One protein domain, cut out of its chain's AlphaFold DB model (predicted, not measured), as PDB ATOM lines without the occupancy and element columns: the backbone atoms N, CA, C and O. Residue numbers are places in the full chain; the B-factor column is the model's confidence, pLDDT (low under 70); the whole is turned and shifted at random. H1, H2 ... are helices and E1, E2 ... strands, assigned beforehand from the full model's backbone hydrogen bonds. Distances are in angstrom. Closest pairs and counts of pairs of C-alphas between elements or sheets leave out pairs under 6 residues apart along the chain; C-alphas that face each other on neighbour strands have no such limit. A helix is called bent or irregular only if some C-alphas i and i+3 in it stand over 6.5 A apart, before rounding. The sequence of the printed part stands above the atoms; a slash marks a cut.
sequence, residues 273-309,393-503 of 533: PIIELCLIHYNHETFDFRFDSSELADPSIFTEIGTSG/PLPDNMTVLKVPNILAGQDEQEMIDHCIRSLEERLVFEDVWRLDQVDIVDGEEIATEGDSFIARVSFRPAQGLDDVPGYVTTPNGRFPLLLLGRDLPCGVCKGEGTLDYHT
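AT A GLANCE: This is residues 273 to 309 and 393 to 503 of the 533 residues of an uncharacterized protein of Sporisorium reilianum (strain SRZ2) (UniProt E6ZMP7). A strongly twisted sheet of five strands is built along the long, bent strand E3, with the single helix H1 over one face and the small hairpin of E6 and E7 beside that helix. The hairpin of E3 and E4 reaches to one end of the longest axis, and residues 482 to 483 pair with E2 at the sheet's edge. The printed part has 148 residues, with one named helix and seven named strands in the order E1, E2, H1, E3, E4, E5, E6, E7. The larger sheet is branched and its neighbour pairs are antiparallel; the class is mostly strand, though under half of the residues are in named elements. The whole is compact, with a radius of gyration of the C-alphas of 15.3 A and spans of 48 by 35 by 31 A.

HOW THE PARTS SIT: E1, residues 274 to 282, is an edge strand, antiparallel to E3, residues 427 to 441, with N 276 and O 436 within hydrogen-bond range at 2.9 A. E2, residues 398 to 403, is antiparallel to E5, residues 453 to 459, with N 401 and O 455 2.8 A apart. H1, residues 412 to 423, is on the branched sheet at a height of 8.4 A over the sheet. It lies over E3 and runs along the strands, but only just, at 28 degrees to E3 on the local plane; their closest C-alphas are those of Ile 420 and Phe 429, 6.8 A apart. Every O i to N i+4 pair of H1 is within hydrogen-bond range. E3 bends by 57 degrees at residue 430. E4, residues 444 to 448, forms a hairpin with E3, with N 439 and O 446 2.9 A apart. E5 is antiparallel to E3, with N 433 and O 454 2.8 A apart; E4 and E5 are on one side of E3, E1 on the other side. E6, residues 471 to 474, and E7, residues 477 to 480, form a hairpin, with N 472 and O 479 2.9 A apart. The closest C-alphas of H1 and E6 are those of Cys 419 and Val 472, 6.8 A apart.

IN THESE COORDINATES: E1 begins at C-alpha 274, (-30.702, -24.900, -18.597), and is 22.4 A long. E2 measures 16.3 A, H1 16.9 A, E3 39.0 A and E5 18.2 A. E4, E6 and E7 are shorter. E7 ends at C-alpha 480, (-33.473, -38.626, -36.875).

THE WHOLE: The two C-alphas farthest apart are those of Asp 442 and Ala 462, at 51.7 A. Residues 310 to 392 are not printed, and C-alphas 309 and 393 are 3.8 A apart across the cut. The link from E5 to E6 is long. The model's mean pLDDT over the printed part is 74.4, and 49 residues are under 70, among them residues 283 to 294 and 437 to 450.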
ATOM      1  N   PRO A 273     -34.595 -27.233 -17.411       42.03
ATOM      2  CA  PRO A 273     -33.163 -27.467 -17.329       42.03
ATOM      3  C   PRO A 273     -32.478 -26.500 -18.276       42.03
ATOM      4  O   PRO A 273     -32.897 -26.339 -19.430       42.03
ATOM      5  N   ILE A 274     -31.490 -25.781 -17.756       55.19
ATOM      6  CA  ILE A 274     -30.702 -24.900 -18.597       55.19
ATOM      7  C   ILE A 274     -29.927 -25.837 -19.511       55.19
ATOM      8  O   ILE A 274     -29.139 -26.652 -19.044       55.19
ATOM      9  N   ILE A 275     -30.211 -25.771 -20.807       61.44
ATOM     10  CA  ILE A 275     -29.445 -26.535 -21.783       61.44
ATOM     11  C   ILE A 275     -28.093 -25.841 -21.906       61.44
ATOM     12  O   ILE A 275     -28.022 -24.700 -22.369       61.44
ATOM     13  N   GLU A 276     -27.040 -26.527 -21.483       67.75
ATOM     14  CA  GLU A 276     -25.664 -26.093 -21.667       67.75
ATOM     15  C   GLU A 276     -25.027 -26.878 -22.816       67.75
ATOM     16  O   GLU A 276     -25.257 -28.073 -23.000       67.75
ATOM     17  N   LEU A 277     -24.240 -26.181 -23.633       71.56
ATOM     18  CA  LEU A 277     -23.565 -26.762 -24.784       71.56
ATOM     19  C   LEU A 277     -22.130 -27.111 -24.417       71.56
ATOM     20  O   LEU A 277     -21.257 -26.243 -24.390       71.56
ATOM     21  N   CYS A 278     -21.868 -28.392 -24.174       76.19
ATOM     22  CA  CYS A 278     -20.520 -28.875 -23.893       76.19
ATOM     23  C   CYS A 278     -19.813 -29.229 -25.206       76.19
ATOM     24  O   CYS A 278     -20.264 -30.112 -25.926       76.19
ATOM     25  N   LEU A 279     -18.729 -28.534 -25.562       77.19
ATOM     26  CA  LEU A 279     -17.983 -28.807 -26.797       77.19
ATOM     27  C   LEU A 279     -17.225 -30.137 -26.681       77.19
ATOM     28  O   LEU A 279     -16.353 -30.279 -25.827       77.19
ATOM     29  N   ILE A 280     -17.517 -31.072 -27.584       77.38
ATOM     30  CA  ILE A 280     -16.982 -32.445 -27.560       77.38
ATOM     31  C   ILE A 280     -16.166 -32.780 -28.816       77.38
ATOM     32  O   ILE A 280     -15.235 -33.577 -28.759       77.38
ATOM     33  N   HIS A 281     -16.434 -32.109 -29.941       74.31
ATOM     34  CA  HIS A 281     -15.605 -32.187 -31.146       74.31
ATOM     35  C   HIS A 281     -15.403 -30.796 -31.740       74.31
ATOM     36  O   HIS A 281     -16.365 -30.051 -31.919       74.31
ATOM     37  N   TYR A 282     -14.155 -30.472 -32.076       71.44
ATOM     38  CA  TYR A 282     -13.771 -29.187 -32.653       71.44
ATOM     39  C   TYR A 282     -12.840 -29.401 -33.844       71.44
ATOM     40  O   TYR A 282     -11.743 -29.956 -33.696       71.44
ATOM     41  N   ASN A 283     -13.254 -28.946 -35.022       65.62
ATOM     42  CA  ASN A 283     -12.423 -28.982 -36.212       65.62
ATOM     43  C   ASN A 283     -11.553 -27.717 -36.281       65.62
ATOM     44  O   ASN A 283     -11.984 -26.654 -36.716       65.62
ATOM     45  N   HIS A 284     -10.289 -27.832 -35.866       55.56
ATOM     46  CA  HIS A 284      -9.338 -26.712 -35.833       55.56
ATOM     47  C   HIS A 284      -9.014 -26.093 -37.209       55.56
ATOM     48  O   HIS A 284      -8.334 -25.065 -37.265       55.56
ATOM     49  N   GLU A 285      -9.428 -26.718 -38.315       54.00
ATOM     50  CA  GLU A 285      -9.053 -26.307 -39.672       54.00
ATOM     51  C   GLU A 285     -10.051 -25.336 -40.326       54.00
ATOM     52  O   GLU A 285      -9.768 -24.797 -41.402       54.00
ATOM     53  N   THR A 286     -11.192 -25.062 -39.687       53.84
ATOM     54  CA  THR A 286     -12.305 -24.327 -40.302       53.84
ATOM     55  C   THR A 286     -12.801 -23.140 -39.469       53.84
ATOM     56  O   THR A 286     -12.888 -23.170 -38.251       53.84
ATOM     57  N   PHE A 287     -13.066 -22.051 -40.201       50.41
ATOM     58  CA  PHE A 287     -13.796 -20.818 -39.874       50.41
ATOM     59  C   PHE A 287     -13.959 -20.394 -38.392       50.41
ATOM     60  O   PHE A 287     -14.684 -21.006 -37.613       50.41
ATOM     61  N   ASP A 288     -13.411 -19.217 -38.064       55.38
ATOM     62  CA  ASP A 288     -13.628 -18.488 -36.803       55.38
ATOM     63  C   ASP A 288     -15.068 -17.937 -36.739       55.38
ATOM     64  O   ASP A 288     -15.375 -16.836 -37.216       55.38
ATOM     65  N   PHE A 289     -15.988 -18.751 -36.224       58.25
ATOM     66  CA  PHE A 289     -17.367 -18.350 -35.979       58.25
ATOM     67  C   PHE A 289     -17.420 -17.423 -34.766       58.25
ATOM     68  O   PHE A 289     -16.994 -17.771 -33.673       58.25
ATOM     69  N   ARG A 290     -17.938 -16.213 -34.980       63.50
ATOM     70  CA  ARG A 290     -17.836 -15.103 -34.021       63.50
ATOM     71  C   ARG A 290     -18.898 -15.103 -32.923       63.50
ATOM     72  O   ARG A 290     -18.853 -14.215 -32.075       63.50
ATOM     73  N   PHE A 291     -19.863 -16.017 -32.977       66.06
ATOM     74  CA  PHE A 291     -20.989 -16.058 -32.048       66.06
ATOM     75  C   PHE A 291     -20.834 -17.224 -31.076       66.06
ATOM     76  O   PHE A 291     -20.268 -18.260 -31.425       66.06
ATOM     77  N   ASP A 292     -21.319 -17.037 -29.851       68.31
ATOM     78  CA  ASP A 292     -21.252 -18.062 -28.814       68.31
ATOM     79  C   ASP A 292     -22.131 -19.268 -29.187       68.31
ATOM     80  O   ASP A 292     -23.132 -19.140 -29.898       68.31
ATOM     81  N   SER A 293     -21.772 -20.440 -28.673       68.31
ATOM     82  CA  SER A 293     -22.550 -21.675 -28.784       68.31
ATOM     83  C   SER A 293     -24.014 -21.471 -28.367       68.31
ATOM     84  O   SER A 293     -24.915 -21.985 -29.025       68.31
ATOM     85  N   SER A 294     -24.275 -20.629 -27.360       67.50
ATOM     86  CA  SER A 294     -25.628 -20.282 -26.902       67.50
ATOM     87  C   SER A 294     -26.494 -19.548 -27.937       67.50
ATOM     88  O   SER A 294     -27.697 -19.412 -27.730       67.50
ATOM     89  N   GLU A 295     -25.909 -19.025 -29.023       73.81
ATOM     90  CA  GLU A 295     -26.651 -18.400 -30.130       73.81
ATOM     91  C   GLU A 295     -26.955 -19.383 -31.280       73.81
ATOM     92  O   GLU A 295     -27.497 -18.976 -32.313       73.81
ATOM     93  N   LEU A 296     -26.641 -20.675 -31.131       75.88
ATOM     94  CA  LEU A 296     -27.062 -21.702 -32.083       75.88
ATOM     95  C   LEU A 296     -28.567 -21.952 -31.964       75.88
ATOM     96  O   LEU A 296     -29.093 -22.249 -30.894       75.88
ATOM     97  N   ALA A 297     -29.269 -21.870 -33.092       76.31
ATOM     98  CA  ALA A 297     -30.677 -22.232 -33.138       76.31
ATOM     99  C   ALA A 297     -30.842 -23.745 -32.950       76.31
ATOM    100  O   ALA A 297     -30.193 -24.520 -33.649       76.31
ATOM    101  N   ASP A 298     -31.741 -24.165 -32.059       73.50
ATOM    102  CA  ASP A 298     -32.088 -25.577 -31.884       73.50
ATOM    103  C   ASP A 298     -33.098 -26.020 -32.968       73.50
ATOM    104  O   ASP A 298     -34.250 -25.571 -32.945       73.50
ATOM    105  N   PRO A 299     -32.721 -26.940 -33.881       70.25
ATOM    106  CA  PRO A 299     -33.611 -27.435 -34.929       70.25
ATOM    107  C   PRO A 299     -34.851 -28.153 -34.393       70.25
ATOM    108  O   PRO A 299     -35.897 -28.089 -35.020       70.25
ATOM    109  N   SER A 300     -34.778 -28.810 -33.227       64.19
ATOM    110  CA  SER A 300     -35.915 -29.544 -32.638       64.19
ATOM    111  C   SER A 300     -37.065 -28.642 -32.209       64.19
ATOM    112  O   SER A 300     -38.212 -29.081 -32.098       64.19
ATOM    113  N   ILE A 301     -36.775 -27.358 -32.045       59.44
ATOM    114  CA  ILE A 301     -37.753 -26.324 -31.776       59.44
ATOM    115  C   ILE A 301     -38.337 -25.864 -33.128       59.44
ATOM    116  O   ILE A 301     -38.405 -24.678 -33.443       59.44
ATOM    117  N   PHE A 302     -38.820 -26.828 -33.928       46.34
ATOM    118  CA  PHE A 302     -39.356 -26.665 -35.295       46.34
ATOM    119  C   PHE A 302     -40.541 -25.704 -35.391       46.34
ATOM    120  O   PHE A 302     -40.968 -25.312 -36.473       46.34
ATOM    121  N   THR A 303     -41.098 -25.314 -34.248       42.00
ATOM    122  CA  THR A 303     -42.124 -24.285 -34.193       42.00
ATOM    123  C   THR A 303     -41.596 -22.995 -33.579       42.00
ATOM    124  O   THR A 303     -42.048 -21.931 -33.973       42.00
ATOM    125  N   GLU A 304     -40.591 -23.020 -32.704       49.78
ATOM    126  CA  GLU A 304     -40.243 -21.894 -31.833       49.78
ATOM    127  C   GLU A 304     -38.861 -21.258 -32.047       49.78
ATOM    128  O   GLU A 304     -38.561 -20.398 -31.247       49.78
ATOM    129  N   ILE A 305     -38.076 -21.523 -33.093       51.00
ATOM    130  CA  ILE A 305     -37.069 -20.588 -33.666       51.00
ATOM    131  C   ILE A 305     -36.836 -21.061 -35.108       51.00
ATOM    132  O   ILE A 305     -36.135 -22.034 -35.345       51.00
ATOM    133  N   GLY A 306     -37.496 -20.429 -36.081       52.09
ATOM    134  CA  GLY A 306     -37.554 -20.954 -37.451       52.09
ATOM    135  C   GLY A 306     -36.525 -20.391 -38.430       52.09
ATOM    136  O   GLY A 306     -36.581 -20.737 -39.604       52.09
ATOM    137  N   THR A 307     -35.635 -19.493 -38.009       62.00
ATOM    138  CA  THR A 307     -34.799 -18.728 -38.946       62.00
ATOM    139  C   THR A 307     -33.466 -18.342 -38.312       62.00
ATOM    140  O   THR A 307     -33.411 -17.693 -37.265       62.00
ATOM    141  N   SER A 308     -32.384 -18.750 -38.976       72.56
ATOM    142  CA  SER A 308     -31.041 -18.183 -38.817       72.56
ATOM    143  C   SER A 308     -31.103 -16.651 -38.925       72.56
ATOM    144  O   SER A 308     -31.874 -16.123 -39.728       72.56
ATOM    145  N   GLY A 309     -30.337 -15.931 -38.100       82.06
ATOM    146  CA  GLY A 309     -30.308 -14.463 -38.102       82.06
ATOM    147  C   GLY A 309     -31.492 -13.794 -37.399       82.06
ATOM    148  O   GLY A 309     -31.868 -12.677 -37.756       82.06
ATOM    149  N   PRO A 393     -26.867 -15.608 -37.432       84.56
ATOM    150  CA  PRO A 393     -26.884 -15.798 -38.870       84.56
ATOM    151  C   PRO A 393     -25.753 -16.745 -39.282       84.56
ATOM    152  O   PRO A 393     -24.582 -16.525 -38.969       84.56
ATOM    153  N   LEU A 394     -26.122 -17.794 -40.005       82.12
ATOM    154  CA  LEU A 394     -25.222 -18.759 -40.621       82.12
ATOM    155  C   LEU A 394     -25.007 -18.436 -42.107       82.12
ATOM    156  O   LEU A 394     -25.942 -17.971 -42.761       82.12
ATOM    157  N   PRO A 395     -23.804 -18.695 -42.653       82.25
ATOM    158  CA  PRO A 395     -23.577 -18.690 -44.097       82.25
ATOM    159  C   PRO A 395     -24.530 -19.637 -44.839       82.25
ATOM    160  O   PRO A 395     -24.874 -20.690 -44.312       82.25
ATOM    161  N   ASP A 396     -24.869 -19.323 -46.092       81.56
ATOM    162  CA  ASP A 396     -25.801 -20.121 -46.914       81.56
ATOM    163  C   ASP A 396     -25.382 -21.594 -47.085       81.56
ATOM    164  O   ASP A 396     -26.213 -22.467 -47.326       81.56
ATOM    165  N   ASN A 397     -24.082 -21.884 -46.978       86.06
ATOM    166  CA  ASN A 397     -23.534 -23.234 -47.078       86.06
ATOM    167  C   ASN A 397     -23.414 -23.950 -45.720       86.06
ATOM    168  O   ASN A 397     -22.796 -25.013 -45.667       86.06
ATOM    169  N   MET A 398     -23.946 -23.379 -44.640       87.75
ATOM    170  CA  MET A 398     -23.904 -23.930 -43.288       87.75
ATOM    171  C   MET A 398     -25.305 -24.069 -42.700       87.75
ATOM    172  O   MET A 398     -26.225 -23.322 -43.022       87.75
ATOM    173  N   THR A 399     -25.460 -25.018 -41.785       88.69
ATOM    174  CA  THR A 399     -26.685 -25.179 -41.000       88.69
ATOM    175  C   THR A 399     -26.376 -25.789 -39.632       88.69
ATOM    176  O   THR A 399     -25.236 -26.163 -39.334       88.69
ATOM    177  N   VAL A 400     -27.401 -25.865 -38.787       89.00
ATOM    178  CA  VAL A 400     -27.345 -26.566 -37.506       89.00
ATOM    179  C   VAL A 400     -28.009 -27.923 -37.662       89.00
ATOM    180  O   VAL A 400     -29.154 -28.013 -38.105       89.00
ATOM    181  N   LEU A 401     -27.288 -28.970 -37.281       90.88
ATOM    182  CA  LEU A 401     -27.774 -30.338 -37.196       90.88
ATOM    183  C   LEU A 401     -27.958 -30.708 -35.724       90.88
ATOM    184  O   LEU A 401     -27.040 -30.543 -34.933       90.88
ATOM    185  N   LYS A 402     -29.102 -31.275 -35.357       90.31
ATOM    186  CA  LYS A 402     -29.319 -31.914 -34.055       90.31
ATOM    187  C   LYS A 402     -29.645 -33.385 -34.250       90.31
ATOM    188  O   LYS A 402     -30.440 -33.742 -35.122       90.31
ATOM    189  N   VAL A 403     -29.052 -34.229 -33.411       89.25
ATOM    190  CA  VAL A 403     -29.325 -35.668 -33.388       89.25
ATOM    191  C   VAL A 403     -29.764 -36.048 -31.974       89.25
ATOM    192  O   VAL A 403     -28.930 -36.111 -31.068       89.25
ATOM    193  N   PRO A 404     -31.077 -36.233 -31.747       83.75
ATOM    194  CA  PRO A 404     -31.598 -36.505 -30.419       83.75
ATOM    195  C   PRO A 404     -31.331 -37.952 -29.986       83.75
ATOM    196  O   PRO A 404     -31.433 -38.877 -30.797       83.75
ATOM    197  N   ASN A 405     -31.067 -38.131 -28.692       79.94
ATOM    198  CA  ASN A 405     -30.962 -39.405 -27.968       79.94
ATOM    199  C   ASN A 405     -29.867 -40.371 -28.466       79.94
ATOM    200  O   ASN A 405     -29.897 -41.558 -28.140       79.94
ATOM    201  N   ILE A 406     -28.921 -39.904 -29.282       80.88
ATOM    202  CA  ILE A 406     -27.865 -40.739 -29.867       80.88
ATOM    203  C   ILE A 406     -26.750 -41.115 -28.881       80.88
ATOM    204  O   ILE A 406     -26.091 -42.135 -29.072       80.88
ATOM    205  N   LEU A 407     -26.555 -40.328 -27.822       79.12
ATOM    206  CA  LEU A 407     -25.509 -40.533 -26.815       79.12
ATOM    207  C   LEU A 407     -25.992 -41.353 -25.607       79.12
ATOM    208  O   LEU A 407     -25.216 -41.626 -24.694       79.12
ATOM    209  N   ALA A 408     -27.263 -41.771 -25.583       71.50
ATOM    210  CA  ALA A 408     -27.861 -42.474 -24.451       71.50
ATOM    211  C   ALA A 408     -27.128 -43.796 -24.120       71.50
ATOM    212  O   ALA A 408     -27.336 -44.826 -24.765       71.50
ATOM    213  N   GLY A 409     -26.300 -43.772 -23.066       59.00
ATOM    214  CA  GLY A 409     -25.681 -44.951 -22.455       59.00
ATOM    215  C   GLY A 409     -24.539 -45.598 -23.248       59.00
ATOM    216  O   GLY A 409     -24.388 -46.817 -23.155       59.00
ATOM    217  N   GLN A 410     -23.772 -44.841 -24.046       66.12
ATOM    218  CA  GLN A 410     -22.719 -45.360 -24.943       66.12
ATOM    219  C   GLN A 410     -21.422 -44.531 -24.893       66.12
ATOM    220  O   GLN A 410     -21.385 -43.473 -24.271       66.12
ATOM    221  N   ASP A 411     -20.360 -45.014 -25.554       78.88
ATOM    222  CA  ASP A 411     -19.152 -44.216 -25.806       78.88
ATOM    223  C   ASP A 411     -19.498 -43.076 -26.777       78.88
ATOM    224  O   ASP A 411     -19.766 -43.289 -27.964       78.88
ATOM    225  N   GLU A 412     -19.547 -41.864 -26.228       79.44
ATOM    226  CA  GLU A 412     -19.908 -40.634 -26.924       79.44
ATOM    227  C   GLU A 412     -19.089 -40.426 -28.204       79.44
ATOM    228  O   GLU A 412     -19.654 -40.136 -29.264       79.44
ATOM    229  N   GLN A 413     -17.773 -40.638 -28.135       81.44
ATOM    230  CA  GLN A 413     -16.881 -40.390 -29.262       81.44
ATOM    231  C   GLN A 413     -17.134 -41.389 -30.394       81.44
ATOM    232  O   GLN A 413     -17.149 -41.007 -31.564       81.44
ATOM    233  N   GLU A 414     -17.391 -42.658 -30.063       84.38
ATOM    234  CA  GLU A 414     -17.686 -43.686 -31.064       84.38
ATOM    235  C   GLU A 414     -18.970 -43.362 -31.845       84.38
ATOM    236  O   GLU A 414     -19.017 -43.526 -33.071       84.38
ATOM    237  N   MET A 415     -20.007 -42.874 -31.155       84.44
ATOM    238  CA  MET A 415     -21.275 -42.501 -31.790       84.44
ATOM    239  C   MET A 415     -21.123 -41.274 -32.692       84.44
ATOM    240  O   MET A 415     -21.648 -41.264 -33.811       84.44
ATOM    241  N   ILE A 416     -20.361 -40.271 -32.250       84.00
ATOM    242  CA  ILE A 416     -20.066 -39.072 -33.046       84.00
ATOM    243  C   ILE A 416     -19.255 -39.440 -34.286       84.00
ATOM    244  O   ILE A 416     -19.646 -39.075 -35.395       84.00
ATOM    245  N   ASP A 417     -18.187 -40.225 -34.138       86.44
ATOM    246  CA  ASP A 417     -17.361 -40.681 -35.260       86.44
ATOM    247  C   ASP A 417     -18.191 -41.477 -36.274       86.44
ATOM    248  O   ASP A 417     -18.014 -41.349 -37.490       86.44
ATOM    249  N   HIS A 418     -19.135 -42.293 -35.798       87.06
ATOM    250  CA  HIS A 418     -20.047 -43.023 -36.671       87.06
ATOM    251  C   HIS A 418     -20.980 -42.091 -37.453       87.06
ATOM    252  O   HIS A 418     -21.171 -42.294 -38.657       87.06
ATOM    253  N   CYS A 419     -21.519 -41.057 -36.806       87.88
ATOM    254  CA  CYS A 419     -22.300 -40.011 -37.463       87.88
ATOM    255  C   CYS A 419     -21.492 -39.248 -38.511       87.88
ATOM    256  O   CYS A 419     -21.963 -39.109 -39.642       87.88
ATOM    257  N   ILE A 420     -20.283 -38.806 -38.157       89.06
ATOM    258  CA  ILE A 420     -19.387 -38.076 -39.058       89.06
ATOM    259  C   ILE A 420     -19.104 -38.925 -40.297       89.06
ATOM    260  O   ILE A 420     -19.381 -38.478 -41.407       89.06
ATOM    261  N   ARG A 421     -18.662 -40.179 -40.125       88.69
ATOM    262  CA  ARG A 421     -18.398 -41.096 -41.251       88.69
ATOM    263  C   ARG A 421     -19.629 -41.345 -42.115       88.69
ATOM    264  O   ARG A 421     -19.521 -41.405 -43.331       88.69
ATOM    265  N   SER A 422     -20.809 -41.484 -41.509       88.00
ATOM    266  CA  SER A 422     -22.049 -41.758 -42.253       88.00
ATOM    267  C   SER A 422     -22.512 -40.576 -43.113       88.00
ATOM    268  O   SER A 422     -23.318 -40.755 -44.027       88.00
ATOM    269  N   LEU A 423     -22.041 -39.367 -42.803       90.25
ATOM    270  CA  LEU A 423     -22.477 -38.121 -43.429       90.25
ATOM    271  C   LEU A 423     -21.337 -37.379 -44.145       90.25
ATOM    272  O   LEU A 423     -21.596 -36.340 -44.743       90.25
ATOM    273  N   GLU A 424     -20.112 -37.913 -44.150       89.44
ATOM    274  CA  GLU A 424     -18.893 -37.227 -44.615       89.44
ATOM    275  C   GLU A 424     -18.919 -36.805 -46.094       89.44
ATOM    276  O   GLU A 424     -18.279 -35.817 -46.481       89.44
ATOM    277  N   GLU A 425     -19.667 -37.546 -46.919       88.88
ATOM    278  CA  GLU A 425     -19.863 -37.264 -48.346       88.88
ATOM    279  C   GLU A 425     -20.739 -36.025 -48.574       88.88
ATOM    280  O   GLU A 425     -20.637 -35.375 -49.615       88.88
ATOM    281  N   ARG A 426     -21.580 -35.680 -47.592       90.25
ATOM    282  CA  ARG A 426     -22.595 -34.623 -47.690       90.25
ATOM    283  C   ARG A 426     -22.278 -33.416 -46.819       90.25
ATOM    284  O   ARG A 426     -22.511 -32.278 -47.227       90.25
ATOM    285  N   LEU A 427     -21.731 -33.667 -45.634       91.94
ATOM    286  CA  LEU A 427     -21.516 -32.689 -44.579       91.94
ATOM    287  C   LEU A 427     -20.061 -32.689 -44.109       91.94
ATOM    288  O   LEU A 427     -19.382 -33.716 -44.077       91.94
ATOM    289  N   VAL A 428     -19.604 -31.514 -43.701       90.81
ATOM    290  CA  VAL A 428     -18.402 -31.315 -42.895       90.81
ATOM    291  C   VAL A 428     -18.872 -30.886 -41.514       90.81
ATOM    292  O   VAL A 428     -19.566 -29.881 -41.390       90.81
ATOM    293  N   PHE A 429     -18.525 -31.662 -40.489       89.00
ATOM    294  CA  PHE A 429     -18.774 -31.291 -39.102       89.00
ATOM    295  C   PHE A 429     -17.704 -30.288 -38.679       89.00
ATOM    296  O   PHE A 429     -16.514 -30.599 -38.719       89.00
ATOM    297  N   GLU A 430     -18.139 -29.078 -38.341       87.00
ATOM    298  CA  GLU A 430     -17.241 -28.009 -37.904       87.00
ATOM    299  C   GLU A 430     -17.033 -28.111 -36.396       87.00
ATOM    300  O   GLU A 430     -15.923 -28.315 -35.921       87.00
ATOM    301  N   ASP A 431     -18.139 -28.067 -35.658       85.38
ATOM    302  CA  ASP A 431     -18.164 -28.138 -34.206       85.38
ATOM    303  C   ASP A 431     -19.321 -29.035 -33.777       85.38
ATOM    304  O   ASP A 431     -20.404 -28.981 -34.373       85.38
ATOM    305  N   VAL A 432     -19.106 -29.836 -32.737       86.00
ATOM    306  CA  VAL A 432     -20.137 -30.678 -32.125       86.00
ATOM    307  C   VAL A 432     -20.168 -30.406 -30.634       86.00
ATOM    308  O   VAL A 432     -19.139 -30.473 -29.957       86.00
ATOM    309  N   TRP A 433     -21.368 -30.143 -30.135       85.31
ATOM    310  CA  TRP A 433     -21.657 -29.928 -28.731       85.31
ATOM    311  C   TRP A 433     -22.649 -30.967 -28.222       85.31
ATOM    312  O   TRP A 433     -23.657 -31.246 -28.875       85.31
ATOM    313  N   ARG A 434     -22.401 -31.491 -27.027       83.19
ATOM    314  CA  ARG A 434     -23.388 -32.231 -26.248       83.19
ATOM    315  C   ARG A 434     -24.380 -31.258 -25.620       83.19
ATOM    316  O   ARG A 434     -24.003 -30.155 -25.227       83.19
ATOM    317  N   LEU A 435     -25.640 -31.669 -25.548       78.25
ATOM    318  CA  LEU A 435     -26.725 -30.899 -24.941       78.25
ATOM    319  C   LEU A 435     -26.899 -31.303 -23.473       78.25
ATOM    320  O   LEU A 435     -27.811 -32.067 -23.154       78.25
ATOM    321  N   ASP A 436     -26.021 -30.809 -22.603       71.38
ATOM    322  CA  ASP A 436     -26.069 -31.101 -21.169       71.38
ATOM    323  C   ASP A 436     -27.263 -30.398 -20.524       71.38
ATOM    324  O   ASP A 436     -27.630 -29.275 -20.877       71.38
ATOM    325  N   GLN A 437     -27.901 -31.085 -19.584       63.88
ATOM    326  CA  GLN A 437     -28.991 -30.526 -18.800       63.88
ATOM    327  C   GLN A 437     -28.427 -30.040 -17.476       63.88
ATOM    328  O   GLN A 437     -27.969 -30.840 -16.662       63.88
ATOM    329  N   VAL A 438     -28.462 -28.730 -17.260       57.22
ATOM    330  CA  VAL A 438     -28.073 -28.125 -15.991       57.22
ATOM    331  C   VAL A 438     -29.320 -27.849 -15.174       57.22
ATOM    332  O   VAL A 438     -30.150 -26.990 -15.490       57.22
ATOM    333  N   ASP A 439     -29.415 -28.597 -14.091       50.41
ATOM    334  CA  ASP A 439     -30.448 -28.493 -13.086       50.41
ATOM    335  C   ASP A 439     -29.934 -27.643 -11.924       50.41
ATOM    336  O   ASP A 439     -28.846 -27.872 -11.400       50.41
ATOM    337  N   ILE A 440     -30.717 -26.658 -11.485       45.88
ATOM    338  CA  ILE A 440     -30.387 -25.893 -10.277       45.88
ATOM    339  C   ILE A 440     -31.105 -26.544  -9.097       45.88
ATOM    340  O   ILE A 440     -32.318 -26.388  -8.934       45.88
ATOM    341  N   VAL A 441     -30.350 -27.245  -8.253       42.25
ATOM    342  CA  VAL A 441     -30.853 -27.929  -7.056       42.25
ATOM    343  C   VAL A 441     -30.280 -27.236  -5.825       42.25
ATOM    344  O   VAL A 441     -29.074 -27.180  -5.632       42.25
ATOM    345  N   ASP A 442     -31.151 -26.646  -5.000       41.53
ATOM    346  CA  ASP A 442     -30.766 -25.890  -3.792       41.53
ATOM    347  C   ASP A 442     -29.737 -24.756  -4.030       41.53
ATOM    348  O   ASP A 442     -29.007 -24.347  -3.125       41.53
ATOM    349  N   GLY A 443     -29.724 -24.194  -5.245       39.84
ATOM    350  CA  GLY A 443     -28.797 -23.134  -5.654       39.84
ATOM    351  C   GLY A 443     -27.430 -23.639  -6.124       39.84
ATOM    352  O   GLY A 443     -26.572 -22.815  -6.436       39.84
ATOM    353  N   GLU A 444     -27.237 -24.956  -6.189       40.12
ATOM    354  CA  GLU A 444     -26.088 -25.596  -6.822       40.12
ATOM    355  C   GLU A 444     -26.466 -26.068  -8.230       40.12
ATOM    356  O   GLU A 444     -27.563 -26.580  -8.460       40.12
ATOM    357  N   GLU A 445     -25.559 -25.862  -9.180       50.56
ATOM    358  CA  GLU A 445     -25.698 -26.339 -10.554       50.56
ATOM    359  C   GLU A 445     -25.278 -27.810 -10.615       50.56
ATOM    360  O   GLU A 445     -24.134 -28.162 -10.316       50.56
ATOM    361  N   ILE A 446     -26.218 -28.673 -10.988       51.69
ATOM    362  CA  ILE A 446     -25.992 -30.088 -11.257       51.69
ATOM    363  C   ILE A 446     -26.105 -30.279 -12.766       51.69
ATOM    364  O   ILE A 446     -27.196 -30.230 -13.327       51.69
ATOM    365  N   ALA A 447     -24.970 -30.497 -13.424       55.56
ATOM    366  CA  ALA A 447     -24.933 -30.838 -14.838       55.56
ATOM    367  C   ALA A 447     -25.124 -32.350 -15.019       55.56
ATOM    368  O   ALA A 447     -24.365 -33.155 -14.470       55.56
ATOM    369  N   THR A 448     -26.128 -32.728 -15.799       62.28
ATOM    370  CA  THR A 448     -26.345 -34.089 -16.283       62.28
ATOM    371  C   THR A 448     -25.940 -34.149 -17.746       62.28
ATOM    372  O   THR A 448     -26.380 -33.323 -18.549       62.28
ATOM    373  N   GLU A 449     -25.110 -35.132 -18.092       68.94
ATOM    374  CA  GLU A 449     -24.670 -35.320 -19.472       68.94
ATOM    375  C   GLU A 449     -25.866 -35.550 -20.400       68.94
ATOM    376  O   GLU A 449     -26.746 -36.373 -20.125       68.94
ATOM    377  N   GLY A 450     -25.892 -34.805 -21.498       64.62
ATOM    378  CA  GLY A 450     -26.926 -34.895 -22.512       64.62
ATOM    379  C   GLY A 450     -26.893 -36.207 -23.278       64.62
ATOM    380  O   GLY A 450     -25.837 -36.700 -23.659       64.62
ATOM    381  N   ASP A 451     -28.067 -36.725 -23.625       78.38
ATOM    382  CA  ASP A 451     -28.199 -37.872 -24.529       78.38
ATOM    383  C   ASP A 451     -28.187 -37.475 -26.016       78.38
ATOM    384  O   ASP A 451     -28.307 -38.318 -26.904       78.38
ATOM    385  N   SER A 452     -28.061 -36.183 -26.301       83.81
ATOM    386  CA  SER A 452     -28.237 -35.587 -27.617       83.81
ATOM    387  C   SER A 452     -27.049 -34.688 -27.941       83.81
ATOM    388  O   SER A 452     -26.478 -34.063 -27.046       83.81
ATOM    389  N   PHE A 453     -26.722 -34.548 -29.226       87.06
ATOM    390  CA  PHE A 453     -25.762 -33.537 -29.666       87.06
ATOM    391  C   PHE A 453     -26.371 -32.578 -30.684       87.06
ATOM    392  O   PHE A 453     -27.299 -32.915 -31.431       87.06
ATOM    393  N   ILE A 454     -25.804 -31.380 -30.721       88.50
ATOM    394  CA  ILE A 454     -26.009 -30.372 -31.751       88.50
ATOM    395  C   ILE A 454     -24.667 -30.097 -32.426       88.50
ATOM    396  O   ILE A 454     -23.622 -30.090 -31.785       88.50
ATOM    397  N   ALA A 455     -24.677 -29.911 -33.733       89.31
ATOM    398  CA  ALA A 455     -23.484 -29.704 -34.524       89.31
ATOM    399  C   ALA A 455     -23.693 -28.556 -35.499       89.31
ATOM    400  O   ALA A 455     -24.743 -28.444 -36.140       89.31
ATOM    401  N   ARG A 456     -22.658 -27.736 -35.662       88.69
ATOM    402  CA  ARG A 456     -22.559 -26.838 -36.808       88.69
ATOM    403  C   ARG A 456     -21.954 -27.629 -37.955       88.69
ATOM    404  O   ARG A 456     -20.882 -28.218 -37.811       88.69
ATOM    405  N   VAL A 457     -22.641 -27.630 -39.091       90.38
ATOM    406  CA  VAL A 457     -22.218 -28.387 -40.269       90.38
ATOM    407  C   VAL A 457     -22.178 -27.498 -41.504       90.38
ATOM    408  O   VAL A 457     -23.056 -26.657 -41.701       90.38
ATOM    409  N   SER A 458     -21.174 -27.708 -42.349       91.44
ATOM    410  CA  SER A 458     -21.110 -27.147 -43.699       91.44
ATOM    411  C   SER A 458     -21.523 -28.190 -44.724       91.44
ATOM    412  O   SER A 458     -21.112 -29.348 -44.639       91.44
ATOM    413  N   PHE A 459     -22.267 -27.785 -45.746       92.06
ATOM    414  CA  PHE A 459     -22.520 -28.631 -46.904       92.06
ATOM    415  C   PHE A 459     -21.250 -28.779 -47.745       92.06
ATOM    416  O   PHE A 459     -20.514 -27.816 -47.993       92.06
ATOM    417  N   ARG A 460     -20.993 -29.999 -48.217       90.44
ATOM    418  CA  ARG A 460     -19.982 -30.252 -49.249       90.44
ATOM    419  C   ARG A 460     -20.397 -29.569 -50.566       90.44
ATOM    420  O   ARG A 460     -21.579 -29.299 -50.781       90.44
ATOM    421  N   PRO A 461     -19.453 -29.293 -51.486       88.69
ATOM    422  CA  PRO A 461     -19.788 -28.698 -52.776       88.69
ATOM    423  C   PRO A 461     -20.877 -29.488 -53.516       88.69
ATOM    424  O   PRO A 461     -20.799 -30.712 -53.598       88.69
ATOM    425  N   ALA A 462     -21.851 -28.774 -54.089       84.44
ATOM    426  CA  ALA A 462     -23.012 -29.335 -54.793       84.44
ATOM    427  C   ALA A 462     -23.986 -30.157 -53.928       84.44
ATOM    428  O   ALA A 462     -24.825 -30.854 -54.487       84.44
ATOM    429  N   GLN A 463     -23.876 -30.069 -52.602       87.94
ATOM    430  CA  GLN A 463     -24.859 -30.586 -51.656       87.94
ATOM    431  C   GLN A 463     -25.634 -29.417 -51.043       87.94
ATOM    432  O   GLN A 463     -25.110 -28.305 -50.917       87.94
ATOM    433  N   GLY A 464     -26.867 -29.675 -50.644       84.88
ATOM    434  CA  GLY A 464     -27.728 -28.755 -49.926       84.88
ATOM    435  C   GLY A 464     -28.556 -29.474 -48.869       84.88
ATOM    436  O   GLY A 464     -28.330 -30.635 -48.530       84.88
ATOM    437  N   LEU A 465     -29.533 -28.744 -48.339       84.62
ATOM    438  CA  LEU A 465     -30.385 -29.196 -47.243       84.62
ATOM    439  C   LEU A 465     -31.123 -30.506 -47.575       84.62
ATOM    440  O   LEU A 465     -31.209 -31.400 -46.736       84.62
ATOM    441  N   ASP A 466     -31.604 -30.620 -48.815       83.12
ATOM    442  CA  ASP A 466     -32.408 -31.747 -49.291       83.12
ATOM    443  C   ASP A 466     -31.582 -33.016 -49.537       83.12
ATOM    444  O   ASP A 466     -32.116 -34.120 -49.436       83.12
ATOM    445  N   ASP A 467     -30.274 -32.879 -49.771       85.62
ATOM    446  CA  ASP A 467     -29.381 -34.010 -50.041       85.62
ATOM    447  C   ASP A 467     -29.017 -34.800 -48.774       85.62
ATOM    448  O   ASP A 467     -28.551 -35.943 -48.851       85.62
ATOM    449  N   VAL A 468     -29.216 -34.211 -47.589       88.50
ATOM    450  CA  VAL A 468     -28.954 -34.866 -46.300       88.50
ATOM    451  C   VAL A 468     -30.054 -35.896 -46.014       88.50
ATOM    452  O   VAL A 468     -31.233 -35.571 -46.147       88.50
ATOM    453  N   PRO A 469     -29.737 -37.128 -45.578       89.31
ATOM    454  CA  PRO A 469     -30.756 -38.125 -45.257       89.31
ATOM    455  C   PRO A 469     -31.643 -37.691 -44.079       89.31
ATOM    456  O   PRO A 469     -31.280 -36.812 -43.297       89.31
ATOM    457  N   GLY A 470     -32.815 -38.314 -43.936       85.62
ATOM    458  CA  GLY A 470     -33.714 -38.046 -42.802       85.62
ATOM    459  C   GLY A 470     -33.260 -38.714 -41.499       85.62
ATOM    460  O   GLY A 470     -33.612 -38.268 -40.408       85.62
ATOM    461  N   TYR A 471     -32.457 -39.775 -41.611       87.75
ATOM    462  CA  TYR A 471     -31.993 -40.585 -40.490       87.75
ATOM    463  C   TYR A 471     -30.535 -41.000 -40.667       87.75
ATOM    464  O   TYR A 471     -30.086 -41.291 -41.777       87.75
ATOM    465  N   VAL A 472     -29.824 -41.125 -39.549       87.06
ATOM    466  CA  VAL A 472     -28.535 -41.817 -39.475       87.06
ATOM    467  C   VAL A 472     -28.733 -43.191 -38.846       87.06
ATOM    468  O   VAL A 472     -29.440 -43.343 -37.848       87.06
ATOM    469  N   THR A 473     -28.126 -44.210 -39.452       84.62
ATOM    470  CA  THR A 473     -28.145 -45.578 -38.921       84.62
ATOM    471  C   THR A 473     -26.845 -45.846 -38.181       84.62
ATOM    472  O   THR A 473     -25.767 -45.741 -38.760       84.62
ATOM    473  N   THR A 474     -26.962 -46.228 -36.916       77.88
ATOM    474  CA  THR A 474     -25.864 -46.643 -36.034       77.88
ATOM    475  C   THR A 474     -26.033 -48.127 -35.673       77.88
ATOM    476  O   THR A 474     -27.106 -48.690 -35.926       77.88
ATOM    477  N   PRO A 475     -25.037 -48.774 -35.039       72.81
ATOM    478  CA  PRO A 475     -25.200 -50.127 -34.497       72.81
ATOM    479  C   PRO A 475     -26.385 -50.282 -33.527       72.81
ATOM    480  O   PRO A 475     -26.942 -51.371 -33.417       72.81
ATOM    481  N   ASN A 476     -26.797 -49.195 -32.865       69.50
ATOM    482  CA  ASN A 476     -27.797 -49.201 -31.796       69.50
ATOM    483  C   ASN A 476     -29.189 -48.733 -32.246       69.50
ATOM    484  O   ASN A 476     -30.142 -48.778 -31.471       69.50
ATOM    485  N   GLY A 477     -29.332 -48.300 -33.500       78.19
ATOM    486  CA  GLY A 477     -30.619 -47.887 -34.044       78.19
ATOM    487  C   GLY A 477     -30.529 -46.777 -35.080       78.19
ATOM    488  O   GLY A 477     -29.456 -46.410 -35.561       78.19
ATOM    489  N   ARG A 478     -31.704 -46.248 -35.429       82.50
ATOM    490  CA  ARG A 478     -31.871 -45.140 -36.373       82.50
ATOM    491  C   ARG A 478     -32.283 -43.878 -35.631       82.50
ATOM    492  O   ARG A 478     -33.347 -43.854 -35.002       82.50
ATOM    493  N   PHE A 479     -31.469 -42.841 -35.763       85.31
ATOM    494  CA  PHE A 479     -31.684 -41.545 -35.128       85.31
ATOM    495  C   PHE A 479     -32.061 -40.502 -36.183       85.31
ATOM    496  O   PHE A 479     -31.474 -40.510 -37.268       85.31
ATOM    497  N   PRO A 480     -33.062 -39.646 -35.921       86.88
ATOM    498  CA  PRO A 480     -33.473 -38.626 -36.875       86.88
ATOM    499  C   PRO A 480     -32.404 -37.535 -36.983       86.88
ATOM    500  O   PRO A 480     -31.789 -37.155 -35.988       86.88
ATOM    501  N   LEU A 481     -32.209 -37.019 -38.193       88.75
ATOM    502  CA  LEU A 481     -31.337 -35.880 -38.460       88.75
ATOM    503  C   LEU A 481     -32.198 -34.624 -38.567       88.75
ATOM    504  O   LEU A 481     -32.952 -34.452 -39.524       88.75
ATOM    505  N   LEU A 482     -32.109 -33.763 -37.556       88.56
ATOM    506  CA  LEU A 482     -32.895 -32.537 -37.464       88.56
ATOM    507  C   LEU A 482     -32.044 -31.374 -37.970       88.56
ATOM    508  O   LEU A 482     -31.097 -30.981 -37.294       88.56
ATOM    509  N   LEU A 483     -32.353 -30.835 -39.150       87.19
ATOM    510  CA  LEU A 483     -31.627 -29.694 -39.715       87.19
ATOM    511  C   LEU A 483     -32.440 -28.408 -39.589       87.19
ATOM    512  O   LEU A 483     -33.644 -28.399 -39.850       87.19
ATOM    513  N   LEU A 484     -31.778 -27.314 -39.218       84.75
ATOM    514  CA  LEU A 484     -32.404 -25.997 -39.176       84.75
ATOM    515  C   LEU A 484     -32.900 -25.604 -40.577       84.75
ATOM    516  O   LEU A 484     -32.143 -25.665 -41.545       84.75
ATOM    517  N   GLY A 485     -34.163 -25.181 -40.669       76.31
ATOM    518  CA  GLY A 485     -34.811 -24.821 -41.937       76.31
ATOM    519  C   GLY A 485     -35.399 -26.006 -42.710       76.31
ATOM    520  O   GLY A 485     -35.904 -25.807 -43.811       76.31
ATOM    521  N   ARG A 486     -35.353 -27.217 -42.140       79.44
ATOM    522  CA  ARG A 486     -35.989 -28.426 -42.673       79.44
ATOM    523  C   ARG A 486     -37.208 -28.803 -41.838       79.44
ATOM    524  O   ARG A 486     -37.217 -28.545 -40.642       79.44
ATOM    525  N   ASP A 487     -38.198 -29.460 -42.432       75.25
ATOM    526  CA  ASP A 487     -39.283 -30.084 -41.669       75.25
ATOM    527  C   ASP A 487     -38.851 -31.429 -41.049       75.25
ATOM    528  O   ASP A 487     -37.761 -31.955 -41.298       75.25
ATOM    529  N   LEU A 488     -39.707 -31.984 -40.186       76.31
ATOM    530  CA  LEU A 488     -39.446 -33.260 -39.522       76.31
ATOM    531  C   LEU A 488     -39.433 -34.425 -40.528       76.31
ATOM    532  O   LEU A 488     -40.373 -34.554 -41.322       76.31
ATOM    533  N   PRO A 489     -38.434 -35.328 -40.454       77.69
ATOM    534  CA  PRO A 489     -38.414 -36.517 -41.294       77.69
ATOM    535  C   PRO A 489     -39.601 -37.432 -40.968       77.69
ATOM    536  O   PRO A 489     -40.024 -37.546 -39.813       77.69
ATOM    537  N   CYS A 490     -40.127 -38.117 -41.985       78.69
ATOM    538  CA  CYS A 490     -41.246 -39.044 -41.834       78.69
ATOM    539  C   CYS A 490     -40.972 -40.114 -40.763       78.69
ATOM    540  O   CYS A 490     -39.956 -40.814 -40.801       78.69
ATOM    541  N   GLY A 491     -41.898 -40.265 -39.809       71.81
ATOM    542  CA  GLY A 491     -41.798 -41.254 -38.732       71.81
ATOM    543  C   GLY A 491     -42.070 -42.695 -39.179       71.81
ATOM    544  O   GLY A 491     -41.497 -43.619 -38.604       71.81
ATOM    545  N   VAL A 492     -42.895 -42.888 -40.215       68.69
ATOM    546  CA  VAL A 492     -43.273 -44.211 -40.758       68.69
ATOM    547  C   VAL A 492     -42.066 -44.885 -41.410       68.69
ATOM    548  O   VAL A 492     -41.696 -46.013 -41.081       68.69
ATOM    549  N   CYS A 493     -41.358 -44.142 -42.258       67.19
ATOM    550  CA  CYS A 493     -40.205 -44.642 -43.003       67.19
ATOM    551  C   CYS A 493     -38.942 -44.854 -42.154       67.19
ATOM    552  O   CYS A 493     -37.930 -45.350 -42.653       67.19
ATOM    553  N   LYS A 494     -39.010 -44.575 -40.843       64.38
ATOM    554  CA  LYS A 494     -37.977 -44.954 -39.872       64.38
ATOM    555  C   LYS A 494     -37.719 -46.467 -39.882       64.38
ATOM    556  O   LYS A 494     -36.576 -46.879 -39.668       64.38
ATOM    557  N   GLY A 495     -38.743 -47.293 -40.140       55.19
ATOM    558  CA  GLY A 495     -38.654 -48.762 -40.161       55.19
ATOM    559  C   GLY A 495     -38.151 -49.359 -41.484       55.19
ATOM    560  O   GLY A 495     -37.307 -50.253 -41.474       55.19
ATOM    561  N   GLU A 496     -38.563 -48.796 -42.620       52.38
ATOM    562  CA  GLU A 496     -38.550 -49.475 -43.933       52.38
ATOM    563  C   GLU A 496     -37.279 -49.251 -44.786       52.38
ATOM    564  O   GLU A 496     -37.114 -49.857 -45.840       52.38
ATOM    565  N   GLY A 497     -36.312 -48.445 -44.329       48.31
ATOM    566  CA  GLY A 497     -34.973 -48.395 -44.943       48.31
ATOM    567  C   GLY A 497     -34.771 -47.383 -46.073       48.31
ATOM    568  O   GLY A 497     -33.709 -47.394 -46.694       48.31
ATOM    569  N   THR A 498     -35.705 -46.459 -46.306       49.91
ATOM    570  CA  THR A 498     -35.417 -45.262 -47.110       49.91
ATOM    571  C   THR A 498     -34.591 -44.284 -46.273       49.91
ATOM    572  O   THR A 498     -35.096 -43.687 -45.322       49.91
ATOM    573  N   LEU A 499     -33.303 -44.157 -46.601       63.12
ATOM    574  CA  LEU A 499     -32.407 -43.157 -46.006       63.12
ATOM    575  C   LEU A 499     -32.735 -41.742 -46.507       63.12
ATOM    576  O   LEU A 499     -32.492 -40.769 -45.792       63.12
ATOM    577  N   ASP A 500     -33.305 -41.638 -47.706       74.88
ATOM    578  CA  ASP A 500     -33.656 -40.365 -48.322       74.88
ATOM    579  C   ASP A 500     -34.742 -39.658 -47.514       74.88
ATOM    580  O   ASP A 500     -35.735 -40.247 -47.070       74.88
ATOM    581  N   TYR A 501     -34.516 -38.373 -47.285       81.62
ATOM    582  CA  TYR A 501     -35.459 -37.554 -46.554       81.62
ATOM    583  C   TYR A 501     -36.735 -37.330 -47.356       81.62
ATOM    584  O   TYR A 501     -36.704 -37.057 -48.551       81.62
ATOM    585  N   HIS A 502     -37.840 -37.377 -46.631       79.38
ATOM    586  CA  HIS A 502     -39.133 -36.863 -47.041       79.38
ATOM    587  C   HIS A 502     -39.940 -36.565 -45.774       79.38
ATOM    588  O   HIS A 502     -39.688 -37.133 -44.698       79.38
ATOM    589  N   THR A 503     -40.909 -35.672 -45.897       76.38
ATOM    590  CA  THR A 503     -41.861 -35.346 -44.833       76.38
ATOM    591  C   THR A 503     -42.955 -36.410 -44.722       76.38
ATOM    592  O   THR A 503     -43.119 -37.266 -45.589       76.38
TER     593      THR A 503